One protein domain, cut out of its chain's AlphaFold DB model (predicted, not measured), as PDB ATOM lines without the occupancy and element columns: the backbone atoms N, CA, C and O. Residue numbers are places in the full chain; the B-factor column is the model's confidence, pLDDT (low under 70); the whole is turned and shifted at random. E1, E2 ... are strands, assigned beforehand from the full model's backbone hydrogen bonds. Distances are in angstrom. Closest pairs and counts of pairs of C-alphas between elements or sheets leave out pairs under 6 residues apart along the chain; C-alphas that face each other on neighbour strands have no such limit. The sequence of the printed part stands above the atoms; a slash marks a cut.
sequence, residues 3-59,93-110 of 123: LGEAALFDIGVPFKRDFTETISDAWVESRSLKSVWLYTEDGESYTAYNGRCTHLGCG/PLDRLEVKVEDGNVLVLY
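What this domain is: This is residues 3 to 59 and 93 to 110 of the 123 residues of the protein "Rieske (2Fe-2S) protein" of Gemmatimonadaceae bacterium (UniProt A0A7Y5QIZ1). One antiparallel sheet of six strands is curled like part of a barrel and folded back on itself, with E1 and E6 on one side, E4, E3 and E2 on the other, and E5 as the hinge. The long hairpin of E2 and E3 makes the length, and its tip, residues 24 to 29, sticks out free. The 75 printed residues hold no named helix and six strands, E1 to E6 along the chain, in sheet order E1 E6 E5 E4 E3 E2; the class is all strand. The whole is only just loose, close to compact, with a radius of gyration of the C-alphas of 14.1 A, and only just flat, spanning 46 by 31 by 16 A.

Where its parts are: E1, residues 3 to 5, begins with C-alpha 3 at (158.838, 121.132, 96.642). E2, residues 15 to 24, is 29.0 A long, and E3, residues 29 to 40, is 35.5 A. E4 is residues 46 to 50, 13.5 A. E5, residues 96 to 102, is 18.9 A. E6, residues 105 to 109, is 13.1 A and ends with C-alpha 109 at (166.320, 120.588, 103.780).

How they stand to each other: The sheet is strongly twisted. E2, E3 and E4 form a meander, each strand the antiparallel neighbour of the one before; N 19 and O 34 are 2.9 A apart, N 39 and O 47 2.8 A. E5 is staggered: residues 96 to 97 pair with E4, N 97 to O 48 at 2.9 A, and residues 98 to 102 with E6, N 100 to O 107 at 2.8 A. E6 pairs with edge strand E1, N 3 to O 106 at 2.9 A. The closest C-alphas of the edge strands E1 and E2, Leu 3 and Arg 17, are 7.1 A apart.

The domain as a whole: The C-alphas farthest apart, Trp 27 and Asp 42, are 47.0 A apart. Residues 60 to 92 are not printed, and C-alphas 59 and 93 are 14.4 A apart across this cut. Of the links printed whole, none is long. No printed residue is under pLDDT 70.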
ATOM      1  N   LEU A   3     160.261 121.459  96.500       95.12
ATOM      2  CA  LEU A   3     158.838 121.132  96.642       95.12
ATOM      3  C   LEU A   3     158.007 121.630  95.456       95.12
ATOM      4  O   LEU A   3     157.121 120.912  95.005       95.12
ATOM      5  N   GLY A   4     158.317 122.816  94.931       94.38
ATOM      6  CA  GLY A   4     157.580 123.425  93.825       94.38
ATOM      7  C   GLY A   4     157.681 124.946  93.837       94.38
ATOM      8  O   GLY A   4     158.412 125.510  94.650       94.38
ATOM      9  N   GLU A   5     156.955 125.589  92.928       95.56
ATOM     10  CA  GLU A   5     156.852 127.047  92.852       95.56
ATOM     11  C   GLU A   5     156.003 127.590  94.008       95.56
ATOM     12  O   GLU A   5     154.934 127.057  94.299       95.56
ATOM     13  N   ALA A   6     156.473 128.659  94.651       93.44
ATOM     14  CA  ALA A   6     155.837 129.287  95.810       93.44
ATOM     15  C   ALA A   6     154.373 129.675  95.536       93.44
ATOM     16  O   ALA A   6     153.495 129.430  96.360       93.44
ATOM     17  N   ALA A   7     154.109 130.187  94.330       91.69
ATOM     18  CA  ALA A   7     152.790 130.626  93.884       91.69
ATOM     19  C   ALA A   7     151.750 129.497  93.744       91.69
ATOM     20  O   ALA A   7     150.569 129.785  93.574       91.69
ATOM     21  N   LEU A   8     152.170 128.227  93.781       93.00
ATOM     22  CA  LEU A   8     151.274 127.072  93.667       93.00
ATOM     23  C   LEU A   8     150.799 126.539  95.025       93.00
ATOM     24  O   LEU A   8     150.019 125.589  95.056       93.00
ATOM     25  N   PHE A   9     151.283 127.094  96.138       95.75
ATOM     26  CA  PHE A   9     150.873 126.664  97.471       95.75
ATOM     27  C   PHE A   9     149.742 127.544  97.999       95.75
ATOM     28  O   PHE A   9     149.889 128.759  98.118       95.75
ATOM     29  N   ASP A  10     148.625 126.908  98.345       96.25
ATOM     30  CA  ASP A  10     147.449 127.581  98.886       96.25
ATOM     31  C   ASP A  10     147.707 128.123 100.300       96.25
ATOM     32  O   ASP A  10     148.189 127.419 101.193       96.25
ATOM     33  N   ILE A  11     147.326 129.380 100.527       96.38
ATOM     34  CA  ILE A  11     147.428 130.026 101.838       96.38
ATOM     35  C   ILE A  11     146.462 129.358 102.823       96.38
ATOM     36  O   ILE A  11     145.280 129.170 102.531       96.38
ATOM     37  N   GLY A  12     146.958 129.014 104.014       95.06
ATOM     38  CA  GLY A  12     146.157 128.409 105.078       95.06
ATOM     39  C   GLY A  12     145.831 126.925 104.874       95.06
ATOM     40  O   GLY A  12     145.167 126.337 105.727       95.06
ATOM     41  N   VAL A  13     146.303 126.295 103.792       96.19
ATOM     42  CA  VAL A  13     146.084 124.868 103.517       96.19
ATOM     43  C   VAL A  13     147.432 124.145 103.483       96.19
ATOM     44  O   VAL A  13     148.287 124.478 102.665       96.19
ATOM     45  N   PRO A  14     147.668 123.147 104.354       97.50
ATOM     46  CA  PRO A  14     148.933 122.433 104.345       97.50
ATOM     47  C   PRO A  14     149.065 121.541 103.106       97.50
ATOM     48  O   PRO A  14     148.194 120.727 102.795       97.50
ATOM     49  N   PHE A  15     150.203 121.652 102.431       97.75
ATOM     50  CA  PHE A  15     150.586 120.829 101.293       97.75
ATOM     51  C   PHE A  15     151.466 119.662 101.748       97.75
ATOM     52  O   PHE A  15     152.422 119.855 102.499       97.75
ATOM     53  N   LYS A  16     151.185 118.448 101.261       97.62
ATOM     54  CA  LYS A  16     152.021 117.269 101.513       97.62
ATOM     55  C   LYS A  16     152.808 116.885 100.270       97.62
ATOM     56  O   LYS A  16     152.241 116.755  99.186       97.62
ATOM     57  N   ARG A  17     154.096 116.593 100.448       97.25
ATOM     58  CA  ARG A  17     154.929 115.965  99.422       97.25
ATOM     59  C   ARG A  17     155.498 114.650  99.919       97.25
ATOM     60  O   ARG A  17     156.311 114.645 100.840       97.25
ATOM     61  N   ASP A  18     155.128 113.565  99.253       96.62
ATOM     62  CA  ASP A  18     155.785 112.271  99.409       96.62
ATOM     63  C   ASP A  18     156.963 112.164  98.428       96.62
ATOM     64  O   ASP A  18     156.916 112.691  97.310       96.62
ATOM     65  N   PHE A  19     158.038 111.501  98.845       94.88
ATOM     66  CA  PHE A  19     159.197 111.218  98.001       94.88
ATOM     67  C   PHE A  19     159.877 109.913  98.420       94.88
ATOM     68  O   PHE A  19     159.729 109.454  99.551       94.88
ATOM     69  N   THR A  20     160.634 109.321  97.499       93.75
ATOM     70  CA  THR A  20     161.421 108.117  97.768       93.75
ATOM     71  C   THR A  20     162.881 108.497  97.916       93.75
ATOM     72  O   THR A  20     163.470 109.080  97.008       93.75
ATOM     73  N   GLU A  21     163.464 108.142  99.050       88.69
ATOM     74  CA  GLU A  21     164.902 108.172  99.264       88.69
ATOM     75  C   GLU A  21     165.469 106.786  98.957       88.69
ATOM     76  O   GLU A  21     165.020 105.789  99.525       88.69
ATOM     77  N   THR A  22     166.429 106.719  98.037       87.94
ATOM     78  CA  THR A  22     167.141 105.483  97.709       87.94
ATOM     79  C   THR A  22     168.540 105.567  98.298       87.94
ATOM     80  O   THR A  22     169.333 106.406  97.876       87.94
ATOM     81  N   ILE A  23     168.846 104.690  99.248       84.00
ATOM     82  CA  ILE A  23     170.192 104.511  99.787       84.00
ATOM     83  C   ILE A  23     170.734 103.223  99.175       84.00
ATOM     84  O   ILE A  23     170.221 102.139  99.459       84.00
ATOM     85  N   SER A  24     171.743 103.357  98.316       84.25
ATOM     86  CA  SER A  24     172.483 102.223  97.762       84.25
ATOM     87  C   SER A  24     173.779 102.050  98.537       84.25
ATOM     88  O   SER A  24     174.596 102.970  98.587       84.25
ATOM     89  N   ASP A  25     173.978 100.865  99.104       81.81
ATOM     90  CA  ASP A  25     175.300 100.395  99.500       81.81
ATOM     91  C   ASP A  25     175.868  99.449  98.421       81.81
ATOM     92  O   ASP A  25     175.294  99.309  97.337       81.81
ATOM     93  N   ALA A  26     177.039  98.855  98.673       79.38
ATOM     94  CA  ALA A  26     177.742  98.020  97.696       79.38
ATOM     95  C   ALA A  26     176.990  96.731  97.296       79.38
ATOM     96  O   ALA A  26     177.372  96.103  96.311       79.38
ATOM     97  N   TRP A  27     175.951  96.326  98.038       85.00
ATOM     98  CA  TRP A  27     175.257  95.044  97.852       85.00
ATOM     99  C   TRP A  27     173.726  95.154  97.885       85.00
ATOM    100  O   TRP A  27     173.047  94.233  97.426       85.00
ATOM    101  N   VAL A  28     173.173  96.247  98.419       85.81
ATOM    102  CA  VAL A  28     171.742  96.436  98.664       85.81
ATOM    103  C   VAL A  28     171.308  97.851  98.273       85.81
ATOM    104  O   VAL A  28     171.883  98.851  98.698       85.81
ATOM    105  N   GLU A  29     170.217  97.934  97.508       86.94
ATOM    106  CA  GLU A  29     169.429  99.159  97.375       86.94
ATOM    107  C   GLU A  29     168.282  99.133  98.385       86.94
ATOM    108  O   GLU A  29     167.383  98.293  98.304       86.94
ATOM    109  N   SER A  30     168.272 100.086  99.314       86.44
ATOM    110  CA  SER A  30     167.125 100.331 100.184       86.44
ATOM    111  C   SER A  30     166.362 101.559  99.699       86.44
ATOM    112  O   SER A  30     166.945 102.589  99.364       86.44
ATOM    113  N   ARG A  31     165.034 101.444  99.629       90.19
ATOM    114  CA  ARG A  31     164.142 102.539  99.236       90.19
ATOM    115  C   ARG A  31     163.201 102.830 100.385       90.19
ATOM    116  O   ARG A  31     162.478 101.942 100.828       90.19
ATOM    117  N   SER A  32     163.205 104.070 100.849       89.19
ATOM    118  CA  SER A  32     162.345 104.532 101.930       89.19
ATOM    119  C   SER A  32     161.399 105.606 101.416       89.19
ATOM    120  O   SER A  32     161.836 106.615 100.868       89.19
ATOM    121  N   LEU A  33     160.098 105.401 101.620       93.12
ATOM    122  CA  LEU A  33     159.107 106.453 101.423       93.12
ATOM    123  C   LEU A  33     159.195 107.443 102.584       93.12
ATOM    124  O   LEU A  33     159.149 107.059 103.755       93.12
ATOM    125  N   LYS A  34     159.326 108.718 102.248       95.62
ATOM    126  CA  LYS A  34     159.430 109.847 103.169       95.62
ATOM    127  C   LYS A  34     158.402 110.898 102.778       95.62
ATOM    128  O   LYS A  34     157.865 110.876 101.670       95.62
ATOM    129  N   SER A  35     158.122 111.828 103.685       97.75
ATOM    130  CA  SER A  35     157.207 112.924 103.378       97.75
ATOM    131  C   SER A  35     157.534 114.205 104.130       97.75
ATOM    132  O   SER A  35     158.151 114.181 105.196       97.75
ATOM    133  N   VAL A  36     157.115 115.323 103.545       98.31
ATOM    134  CA  VAL A  36     157.207 116.669 104.110       98.31
ATOM    135  C   VAL A  36     155.831 117.310 104.056       98.31
ATOM    136  O   VAL A  36     155.141 117.215 103.040       98.31
ATOM    137  N   TRP A  37     155.466 117.990 105.134       98.56
ATOM    138  CA  TRP A  37     154.359 118.938 105.145       98.56
ATOM    139  C   TRP A  37     154.893 120.353 104.985       98.56
ATOM    140  O   TRP A  37     155.922 120.682 105.565       98.56
ATOM    141  N   LEU A  38     154.191 121.174 104.216       98.38
ATOM    142  CA  LEU A  38     154.464 122.588 104.003       98.38
ATOM    143  C   LEU A  38     153.209 123.386 104.354       98.38
ATOM    144  O   LEU A  38     152.111 123.001 103.965       98.38
ATOM    145  N   TYR A  39     153.367 124.493 105.064       97.94
ATOM    146  CA  TYR A  39     152.281 125.385 105.448       97.94
ATOM    147  C   TYR A  39     152.733 126.843 105.342       97.94
ATOM    148  O   TYR A  39     153.892 127.155 105.619       97.94
ATOM    149  N   THR A  40     151.818 127.732 104.961       97.25
ATOM    150  CA  THR A  40     152.043 129.180 104.918       97.25
ATOM    151  C   THR A  40     150.771 129.929 105.313       97.25
ATOM    152  O   THR A  40     149.665 129.500 104.980       97.25
ATOM    153  N   GLU A  41     150.929 131.031 106.049       95.62
ATOM    154  CA  GLU A  41     149.828 131.923 106.449       95.62
ATOM    155  C   GLU A  41     149.667 133.126 105.519       95.62
ATOM    156  O   GLU A  41     148.598 133.729 105.476       95.62
ATOM    157  N   ASP A  42     150.721 133.478 104.791       94.94
ATOM    158  CA  ASP A  42     150.860 134.732 104.047       94.94
ATOM    159  C   ASP A  42     151.291 134.515 102.585       94.94
ATOM    160  O   ASP A  42     151.194 135.434 101.778       94.94
ATOM    161  N   GLY A  43     151.730 133.306 102.217       93.44
ATOM    162  CA  GLY A  43     152.312 133.007 100.906       93.44
ATOM    163  C   GLY A  43     153.769 133.463 100.756       93.44
ATOM    164  O   GLY A  43     154.338 133.340  99.673       93.44
ATOM    165  N   GLU A  44     154.384 133.968 101.826       90.88
ATOM    166  CA  GLU A  44     155.748 134.511 101.833       90.88
ATOM    167  C   GLU A  44     156.648 133.716 102.787       90.88
ATOM    168  O   GLU A  44     157.771 133.329 102.448       90.88
ATOM    169  N   SER A  45     156.120 133.420 103.972       94.00
ATOM    170  CA  SER A  45     156.759 132.662 105.033       94.00
ATOM    171  C   SER A  45     156.237 131.233 105.033       94.00
ATOM    172  O   SER A  45     155.036 130.973 105.148       94.00
ATOM    173  N   TYR A  46     157.155 130.277 104.957       97.00
ATOM    174  CA  TYR A  46     156.821 128.862 104.889       97.00
ATOM    175  C   TYR A  46     157.357 128.116 106.104       97.00
ATOM    176  O   TYR A  46     158.531 128.224 106.457       97.00
ATOM    177  N   THR A  47     156.501 127.297 106.706       97.81
ATOM    178  CA  THR A  47     156.888 126.322 107.724       97.81
ATOM    179  C   THR A  47     156.806 124.933 107.120       97.81
ATOM    180  O   THR A  47     155.782 124.564 106.546       97.81
ATOM    181  N   ALA A  48     157.876 124.153 107.255       98.44
ATOM    182  CA  ALA A  48     157.883 122.758 106.845       98.44
ATOM    183  C   ALA A  48     158.054 121.831 108.049       98.44
ATOM    184  O   ALA A  48     158.838 122.124 108.953       98.44
ATOM    185  N   TYR A  49     157.370 120.692 108.026       98.62
ATOM    186  CA  TYR A  49     157.480 119.647 109.038       98.62
ATOM    187  C   TYR A  49     157.904 118.323 108.407       98.62
ATOM    188  O   TYR A  49     157.459 117.970 107.312       98.62
ATOM    189  N   ASN A  50     158.722 117.554 109.126       98.31
ATOM    190  CA  ASN A  50     158.934 116.147 108.817       98.31
ATOM    191  C   ASN A  50     157.579 115.422 108.911       98.31
ATOM    192  O   ASN A  50     156.840 115.575 109.888       98.31
ATOM    193  N   GLY A  51     157.234 114.636 107.892       98.12
ATOM    194  CA  GLY A  51     155.952 113.936 107.800       98.12
ATOM    195  C   GLY A  51     155.798 112.732 108.730       98.12
ATOM    196  O   GLY A  51     154.861 111.954 108.562       98.12
ATOM    197  N   ARG A  52     156.699 112.564 109.703       98.06
ATOM    198  CA  ARG A  52     156.672 111.507 110.716       98.06
ATOM    199  C   ARG A  52     156.265 112.067 112.074       98.06
ATOM    200  O   ARG A  52     156.849 113.015 112.585       98.06
ATOM    201  N   CYS A  53     155.269 111.438 112.683       98.38
ATOM    202  CA  CYS A  53     154.840 111.710 114.047       98.38
ATOM    203  C   CYS A  53     155.980 111.412 115.033       98.38
ATOM    204  O   CYS A  53     156.564 110.328 114.999       98.38
ATOM    205  N   THR A  54     156.237 112.324 115.969       98.44
ATOM    206  CA  THR A  54     157.335 112.217 116.947       98.44
ATOM    207  C   THR A  54     157.148 111.118 117.996       98.44
ATOM    208  O   THR A  54     158.090 110.823 118.727       98.44
ATOM    209  N   HIS A  55     155.978 110.468 118.053       98.19
ATOM    210  CA  HIS A  55     155.730 109.318 118.928       98.19
ATOM    211  C   HIS A  55     156.453 108.053 118.439       98.19
ATOM    212  O   HIS A  55     157.429 107.639 119.049       98.19
ATOM    213  N   LEU A  56     155.982 107.451 117.336       97.44
ATOM    214  CA  LEU A  56     156.507 106.191 116.775       97.44
ATOM    215  C   LEU A  56     156.741 106.261 115.255       97.44
ATOM    216  O   LEU A  56     156.916 105.244 114.592       97.44
ATOM    217  N   GLY A  57     156.772 107.468 114.684       97.12
ATOM    218  CA  GLY A  57     157.219 107.689 113.310       97.12
ATOM    219  C   GLY A  57     156.166 107.446 112.230       97.12
ATOM    220  O   GLY A  57     156.516 107.492 111.053       97.12
ATOM    221  N   CYS A  58     154.905 107.206 112.605       97.50
ATOM    222  CA  CYS A  58     153.785 107.102 111.668       97.50
ATOM    223  C   CYS A  58     153.621 108.372 110.824       97.50
ATOM    224  O   CYS A  58     153.852 109.477 111.316       97.50
ATOM    225  N   GLY A  59     153.128 108.223 109.595       98.00
ATOM    226  CA  GLY A  59     152.569 109.351 108.853       98.00
ATOM    227  C   GLY A  59     151.333 109.929 109.550       98.00
ATOM    228  O   GLY A  59     150.643 109.226 110.290       98.00
ATOM    229  N   PRO A  93     156.831 118.531 119.981       98.62
ATOM    230  CA  PRO A  93     156.283 119.085 118.742       98.62
ATOM    231  C   PRO A  93     156.816 118.408 117.475       98.62
ATOM    232  O   PRO A  93     157.902 117.827 117.493       98.62
ATOM    233  N   LEU A  94     156.083 118.545 116.368       98.69
ATOM    234  CA  LEU A  94     156.532 118.120 115.044       98.69
ATOM    235  C   LEU A  94     157.889 118.731 114.686       98.69
ATOM    236  O   LEU A  94     158.189 119.898 114.958       98.69
ATOM    237  N   ASP A  95     158.704 117.926 114.017       98.44
ATOM    238  CA  ASP A  95     160.047 118.313 113.633       98.44
ATOM    239  C   ASP A  95     160.039 119.312 112.480       98.44
ATOM    240  O   ASP A  95     159.847 118.946 111.322       98.44
ATOM    241  N   ARG A  96     160.284 120.589 112.800       98.06
ATOM    242  CA  ARG A  96     160.471 121.631 111.783       98.06
ATOM    243  C   ARG A  96     161.714 121.374 110.935       98.06
ATOM    244  O   ARG A  96     162.783 121.086 111.483       98.06
ATOM    245  N   LEU A  97     161.562 121.542 109.630       98.31
ATOM    246  CA  LEU A  97     162.622 121.465 108.632       98.31
ATOM    247  C   LEU A  97     163.015 122.869 108.173       98.31
ATOM    248  O   LEU A  97     162.205 123.795 108.210       98.31
ATOM    249  N   GLU A  98     164.261 123.024 107.736       98.00
ATOM    250  CA  GLU A  98     164.733 124.300 107.198       98.00
ATOM    251  C   GLU A  98     164.129 124.525 105.808       98.00
ATOM    252  O   GLU A  98     164.148 123.627 104.959       98.00
ATOM    253  N   VAL A  99     163.602 125.728 105.583       97.94
ATOM    254  CA  VAL A  99     162.957 126.130 104.331       97.94
ATOM    255  C   VAL A  99     163.717 127.302 103.728       97.94
ATOM    256  O   VAL A  99     164.117 128.223 104.435       97.94
ATOM    257  N   LYS A 100     163.900 127.274 102.410       97.31
ATOM    258  CA  LYS A 100     164.484 128.362 101.630       97.31
ATOM    259  C   LYS A 100     163.622 128.611 100.401       97.31
ATOM    260  O   LYS A 100     163.280 127.663  99.701       97.31
ATOM    261  N   VAL A 101     163.309 129.872 100.120       96.50
ATOM    262  CA  VAL A 101     162.717 130.270  98.839       96.50
ATOM    263  C   VAL A 101     163.837 130.780  97.938       96.50
ATOM    264  O   VAL A 101     164.576 131.684  98.322       96.50
ATOM    265  N   GLU A 102     164.003 130.175  96.768       96.06
ATOM    266  CA  GLU A 102     165.034 130.535  95.789       96.06
ATOM    267  C   GLU A 102     164.448 130.436  94.381       96.06
ATOM    268  O   GLU A 102     163.785 129.451  94.059       96.06
ATOM    269  N   ASP A 103     164.638 131.472  93.561       94.88
ATOM    270  CA  ASP A 103     164.100 131.557  92.195       94.88
ATOM    271  C   ASP A 103     162.601 131.213  92.110       94.88
ATOM    272  O   ASP A 103     162.158 130.440  91.260       94.88
ATOM    273  N   GLY A 104     161.814 131.725  93.063       93.69
ATOM    274  CA  GLY A 104     160.374 131.465  93.158       93.69
ATOM    275  C   GLY A 104     160.006 130.036  93.570       93.69
ATOM    276  O   GLY A 104     158.833 129.679  93.531       93.69
ATOM    277  N   ASN A 105     160.972 129.208  93.971       96.25
ATOM    278  CA  ASN A 105     160.760 127.826  94.380       96.25
ATOM    279  C   ASN A 105     160.986 127.626  95.871       96.25
ATOM    280  O   ASN A 105     161.964 128.109  96.437       96.25
ATOM    281  N   VAL A 106     160.119 126.828  96.489       97.62
ATOM    282  CA  VAL A 106     160.272 126.403  97.877       97.62
ATOM    283  C   VAL A 106     161.168 125.170  97.924       97.62
ATOM    284  O   VAL A 106     160.864 124.109  97.364       97.62
ATOM    285  N   LEU A 107     162.292 125.316  98.612       97.88
ATOM    286  CA  LEU A 107     163.274 124.284  98.894       97.88
ATOM    287  C   LEU A 107     163.199 123.923 100.378       97.88
ATOM    288  O   LEU A 107     163.136 124.799 101.235       97.88
ATOM    289  N   VAL A 108     163.256 122.629 100.685       97.94
ATOM    290  CA  VAL A 108     163.288 122.123 102.063       97.94
ATOM    291  C   VAL A 108     164.513 121.250 102.266       97.94
ATOM    292  O   VAL A 108     164.769 120.339 101.471       97.94
ATOM    293  N   LEU A 109     165.268 121.495 103.335       97.44
ATOM    294  CA  LEU A 109     166.320 120.588 103.780       97.44
ATOM    295  C   LEU A 109     165.683 119.480 104.621       97.44
ATOM    296  O   LEU A 109     165.316 119.691 105.775       97.44
ATOM    297  N   TYR A 110     165.515 118.305 104.014       96.94
ATOM    298  CA  TYR A 110     164.962 117.149 104.707       96.94
ATOM    299  C   TYR A 110     165.983 116.584 105.695       96.94
ATOM    300  O   TYR A 110     167.140 116.379 105.331       96.94
TER     301      TYR A 110